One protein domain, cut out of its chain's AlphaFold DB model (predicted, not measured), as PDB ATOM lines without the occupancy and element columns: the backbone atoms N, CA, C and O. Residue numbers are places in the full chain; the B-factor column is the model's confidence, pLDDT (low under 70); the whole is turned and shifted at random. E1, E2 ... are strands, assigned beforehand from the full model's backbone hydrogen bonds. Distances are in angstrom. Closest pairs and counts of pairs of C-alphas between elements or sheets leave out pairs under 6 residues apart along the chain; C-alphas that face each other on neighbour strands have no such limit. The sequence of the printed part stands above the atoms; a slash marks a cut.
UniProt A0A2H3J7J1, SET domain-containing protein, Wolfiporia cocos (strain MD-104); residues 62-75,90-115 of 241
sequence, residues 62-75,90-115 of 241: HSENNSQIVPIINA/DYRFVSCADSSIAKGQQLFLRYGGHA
ATOM      1  N   HIS A  62     -16.059  -8.561  36.517       92.00
ATOM      2  CA  HIS A  62     -14.690  -9.061  36.513       92.00
ATOM      3  C   HIS A  62     -13.829  -8.410  35.420       92.00
ATOM      4  O   HIS A  62     -14.239  -8.321  34.264       92.00
ATOM      5  N   SER A  63     -12.592  -8.041  35.760       89.62
ATOM      6  CA  SER A  63     -11.521  -7.832  34.779       89.62
ATOM      7  C   SER A  63     -10.193  -8.361  35.309       89.62
ATOM      8  O   SER A  63      -9.759  -7.999  36.404       89.62
ATOM      9  N   GLU A  64      -9.518  -9.190  34.512       84.06
ATOM     10  CA  GLU A  64      -8.217  -9.762  34.875       84.06
ATOM     11  C   GLU A  64      -7.087  -8.717  34.826       84.06
ATOM     12  O   GLU A  64      -6.192  -8.722  35.672       84.06
ATOM     13  N   ASN A  65      -7.156  -7.789  33.862       79.12
ATOM     14  CA  ASN A  65      -6.065  -6.865  33.538       79.12
ATOM     15  C   ASN A  65      -6.326  -5.407  33.946       79.12
ATOM     16  O   ASN A  65      -5.380  -4.623  33.998       79.12
ATOM     17  N   ASN A  66      -7.576  -5.028  34.222       80.44
ATOM     18  CA  ASN A  66      -7.946  -3.634  34.465       80.44
ATOM     19  C   ASN A  66      -8.997  -3.512  35.577       80.44
ATOM     20  O   ASN A  66     -10.125  -3.089  35.339       80.44
ATOM     21  N   SER A  67      -8.617  -3.907  36.791       85.81
ATOM     22  CA  SER A  67      -9.427  -3.709  37.995       85.81
ATOM     23  C   SER A  67      -9.166  -2.317  38.559       85.81
ATOM     24  O   SER A  67      -8.032  -2.010  38.925       85.81
ATOM     25  N   GLN A  68     -10.195  -1.478  38.648       90.25
ATOM     26  CA  GLN A  68     -10.097  -0.182  39.328       90.25
ATOM     27  C   GLN A  68     -10.430  -0.326  40.809       90.25
ATOM     28  O   GLN A  68      -9.939   0.451  41.612       90.25
ATOM     29  N   ILE A  69     -11.230  -1.325  41.176       88.06
ATOM     30  CA  ILE A  69     -11.662  -1.547  42.553       88.06
ATOM     31  C   ILE A  69     -10.658  -2.479  43.237       88.06
ATOM     32  O   ILE A  69     -10.530  -3.644  42.857       88.06
ATOM     33  N   VAL A  70      -9.943  -1.979  44.248       85.06
ATOM     34  CA  VAL A  70      -8.963  -2.756  45.023       85.06
ATOM     35  C   VAL A  70      -9.390  -2.819  46.488       85.06
ATOM     36  O   VAL A  70      -9.542  -1.766  47.112       85.06
ATOM     37  N   PRO A  71      -9.575  -4.018  47.072       81.06
ATOM     38  CA  PRO A  71      -9.898  -4.145  48.487       81.06
ATOM     39  C   PRO A  71      -8.703  -3.740  49.357       81.06
ATOM     40  O   PRO A  71      -7.579  -4.206  49.156       81.06
ATOM     41  N   ILE A  72      -8.946  -2.914  50.375       78.69
ATOM     42  CA  ILE A  72      -7.971  -2.643  51.432       78.69
ATOM     43  C   ILE A  72      -8.124  -3.720  52.501       78.69
ATOM     44  O   ILE A  72      -8.959  -3.624  53.404       78.69
ATOM     45  N   ILE A  73      -7.258  -4.727  52.442       69.50
ATOM     46  CA  ILE A  73      -7.132  -5.715  53.509       69.50
ATOM     47  C   ILE A  73      -6.197  -5.127  54.564       69.50
ATOM     48  O   ILE A  73      -4.982  -5.317  54.520       69.50
ATOM     49  N   ASN A  74      -6.752  -4.385  55.522       61.06
ATOM     50  CA  ASN A  74      -5.977  -4.037  56.707       61.06
ATOM     51  C   ASN A  74      -5.733  -5.341  57.474       61.06
ATOM     52  O   ASN A  74      -6.683  -5.989  57.920       61.06
ATOM     53  N   ALA A  75      -4.472  -5.742  57.646       54.06
ATOM     54  CA  ALA A  75      -4.144  -6.610  58.765       54.06
ATOM     55  C   ALA A  75      -4.633  -5.850  60.002       54.06
ATOM     56  O   ALA A  75      -4.124  -4.762  60.269       54.06
ATOM     57  N   ASP A  90     -14.915  -1.575  58.806       67.19
ATOM     58  CA  ASP A  90     -15.524  -1.257  57.516       67.19
ATOM     59  C   ASP A  90     -14.692  -1.857  56.373       67.19
ATOM     60  O   ASP A  90     -13.478  -1.625  56.259       67.19
ATOM     61  N   TYR A  91     -15.354  -2.614  55.493       73.56
ATOM     62  CA  TYR A  91     -14.734  -3.137  54.283       73.56
ATOM     63  C   TYR A  91     -14.536  -2.002  53.278       73.56
ATOM     64  O   TYR A  91     -15.493  -1.371  52.829       73.56
ATOM     65  N   ARG A  92     -13.273  -1.692  52.969       80.50
ATOM     66  CA  ARG A  92     -12.903  -0.525  52.164       80.50
ATOM     67  C   ARG A  92     -12.326  -0.945  50.828       80.50
ATOM     68  O   ARG A  92     -11.507  -1.857  50.759       80.50
ATOM     69  N   PHE A  93     -12.682  -0.185  49.804       81.81
ATOM     70  CA  PHE A  93     -12.096  -0.276  48.480       81.81
ATOM     71  C   PHE A  93     -11.488   1.057  48.099       81.81
ATOM     72  O   PHE A  93     -12.002   2.114  48.465       81.81
ATOM     73  N   VAL A  94     -10.399   0.999  47.348       85.94
ATOM     74  CA  VAL A  94      -9.781   2.171  46.737       85.94
ATOM     75  C   VAL A  94      -9.708   1.994  45.239       85.94
ATOM     76  O   VAL A  94      -9.611   0.872  44.740       85.94
ATOM     77  N   SER A  95      -9.738   3.127  44.539       84.31
ATOM     78  CA  SER A  95      -9.300   3.171  43.152       84.31
ATOM     79  C   SER A  95      -7.821   2.798  43.087       84.31
ATOM     80  O   SER A  95      -7.041   3.263  43.923       84.31
ATOM     81  N   CYS A  96      -7.416   2.015  42.086       75.12
ATOM     82  CA  CYS A  96      -6.006   1.928  41.704       75.12
ATOM     83  C   CYS A  96      -5.435   3.348  41.555       75.12
ATOM     84  O   CYS A  96      -6.035   4.187  40.884       75.12
ATOM     85  N   ALA A  97      -4.297   3.614  42.202       60.25
ATOM     86  CA  ALA A  97      -3.673   4.940  42.227       60.25
ATOM     87  C   ALA A  97      -3.166   5.392  40.844       60.25
ATOM     88  O   ALA A  97      -2.966   6.582  40.613       60.25
ATOM     89  N   ASP A  98      -2.997   4.438  39.928       67.00
ATOM     90  CA  ASP A  98      -2.272   4.629  38.674       67.00
ATOM     91  C   ASP A  98      -3.203   4.924  37.483       67.00
ATOM     92  O   ASP A  98      -2.728   5.154  36.371       67.00
ATOM     93  N   SER A  99      -4.527   4.901  37.680       66.56
ATOM     94  CA  SER A  99      -5.508   5.114  36.614       66.56
ATOM     95  C   SER A  99      -6.532   6.186  36.982       66.56
ATOM     96  O   SER A  99      -7.194   6.132  38.017       66.56
ATOM     97  N   SER A 100      -6.682   7.183  36.107       82.44
ATOM     98  CA  SER A 100      -7.800   8.118  36.185       82.44
ATOM     99  C   SER A 100      -9.098   7.395  35.814       82.44
ATOM    100  O   SER A 100      -9.137   6.592  34.881       82.44
ATOM    101  N   ILE A 101     -10.170   7.671  36.558       88.69
ATOM    102  CA  ILE A 101     -11.511   7.158  36.262       88.69
ATOM    103  C   ILE A 101     -12.276   8.253  35.521       88.69
ATOM    104  O   ILE A 101     -12.553   9.316  36.081       88.69
ATOM    105  N   ALA A 102     -12.629   8.000  34.262       90.69
ATOM    106  CA  ALA A 102     -13.429   8.929  33.476       90.69
ATOM    107  C   ALA A 102     -14.920   8.852  33.849       90.69
ATOM    108  O   ALA A 102     -15.442   7.804  34.238       90.69
ATOM    109  N   LYS A 103     -15.649   9.962  33.681       93.94
ATOM    110  CA  LYS A 103     -17.108   9.968  33.849       93.94
ATOM    111  C   LYS A 103     -17.749   8.993  32.855       93.94
ATOM    112  O   LYS A 103     -17.495   9.077  31.659       93.94
ATOM    113  N   GLY A 104     -18.608   8.106  33.359       94.06
ATOM    114  CA  GLY A 104     -19.282   7.084  32.550       94.06
ATOM    115  C   GLY A 104     -18.449   5.824  32.293       94.06
ATOM    116  O   GLY A 104     -18.946   4.899  31.658       94.06
ATOM    117  N   GLN A 105     -17.212   5.752  32.797       91.81
ATOM    118  CA  GLN A 105     -16.401   4.541  32.721       91.81
ATOM    119  C   GLN A 105     -16.958   3.458  33.653       91.81
ATOM    120  O   GLN A 105     -17.217   3.702  34.830       91.81
ATOM    121  N   GLN A 106     -17.093   2.241  33.127       92.31
ATOM    122  CA  GLN A 106     -17.410   1.071  33.938       92.31
ATOM    123  C   GLN A 106     -16.240   0.732  34.868       92.31
ATOM    124  O   GLN A 106     -15.086   0.678  34.435       92.31
ATOM    125  N   LEU A 107     -16.559   0.471  36.132       91.69
ATOM    126  CA  LEU A 107     -15.602   0.013  37.127       91.69
ATOM    127  C   LEU A 107     -15.638  -1.509  37.215       91.69
ATOM    128  O   LEU A 107     -16.702  -2.114  37.353       91.69
ATOM    129  N   PHE A 108     -14.460  -2.104  37.158       92.44
ATOM    130  CA  PHE A 108     -14.239  -3.530  37.272       92.44
ATOM    131  C   PHE A 108     -13.522  -3.848  38.580       92.44
ATOM    132  O   PHE A 108     -12.699  -3.066  39.078       92.44
ATOM    133  N   LEU A 109     -13.814  -5.033  39.102       90.88
ATOM    134  CA  LEU A 109     -13.111  -5.639  40.221       90.88
ATOM    135  C   LEU A 109     -12.510  -6.969  39.763       90.88
ATOM    136  O   LEU A 109     -13.047  -7.638  38.885       90.88
ATOM    137  N   ARG A 110     -11.393  -7.397  40.341       89.44
ATOM    138  CA  ARG A 110     -10.844  -8.720  40.038       89.44
ATOM    139  C   ARG A 110     -11.366  -9.750  41.029       89.44
ATOM    140  O   ARG A 110     -10.989  -9.723  42.195       89.44
ATOM    141  N   TYR A 111     -12.186 -10.682  40.546       89.56
ATOM    142  CA  TYR A 111     -12.776 -11.747  41.381       89.56
ATOM    143  C   TYR A 111     -11.716 -12.700  41.964       89.56
ATOM    144  O   TYR A 111     -11.907 -13.278  43.025       89.56
ATOM    145  N   GLY A 112     -10.573 -12.823  41.288       84.62
ATOM    146  CA  GLY A 112      -9.446 -13.656  41.691       84.62
ATOM    147  C   GLY A 112      -8.586 -14.024  40.485       84.62
ATOM    148  O   GLY A 112      -8.882 -13.632  39.357       84.62
ATOM    149  N   GLY A 113      -7.499 -14.765  40.705       83.25
ATOM    150  CA  GLY A 113      -6.709 -15.374  39.627       83.25
ATOM    151  C   GLY A 113      -7.313 -16.699  39.176       83.25
ATOM    152  O   GLY A 113      -6.698 -17.741  39.391       83.25
ATOM    153  N   HIS A 114      -8.523 -16.650  38.624       85.50
ATOM    154  CA  HIS A 114      -9.282 -17.827  38.209       85.50
ATOM    155  C   HIS A 114      -9.054 -18.152  36.734       85.50
ATOM    156  O   HIS A 114      -9.004 -17.258  35.890       85.50
ATOM    157  N   ALA A 115      -8.964 -19.442  36.421       85.19
ATOM    158  CA  ALA A 115      -8.992 -19.908  35.045       85.19
ATOM    159  C   ALA A 115     -10.398 -19.799  34.449       85.19
ATOM    160  O   ALA A 115     -11.394 -19.826  35.174       85.19
TER     161      ALA A 115
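This is residues 62 to 75 and 90 to 115 of the 241 residues of the protein "SET domain-containing protein" of Wolfiporia cocos (strain MD-104) (UniProt A0A2H3J7J1). There is little regular structure here: a small ribbon of two short antiparallel strands, E1 and E2, with a long unnamed loop, residues 96 to 115, that runs out from E2, folds back and crosses the stretch before E1. The printed part has 40 residues, no named helix and two strands, E1 then E2, holding 8 residues; the class is all strand. It is only just loose, close to compact, with a radius of gyration of the C-alphas of 11.1 A and spans of 32 by 28 by 16 A.

Start at C-alpha 62, at (-14.690, -9.061, 36.513). E1, residues 69 to 72, begins at (-11.662, -1.547, 42.553) and runs 9.7 A. E2, residues 92 to 95, runs 10.4 A to C-alpha 95 at (-9.300, 3.171, 43.152).

E1 and E2 are antiparallel neighbours, their directions at 136 degrees. Look at N 70 and O 94, 2.9 A apart, within hydrogen-bond range.

The C-alphas farthest apart, of Ala 75 and Gly 104, are 33.2 A apart. Residues 76 to 89 are not printed; C-alphas 75 and 90 stand 12.6 A apart across the cut. The pLDDT is under 70 at residues 73 to 75, 90 and 97 to 99.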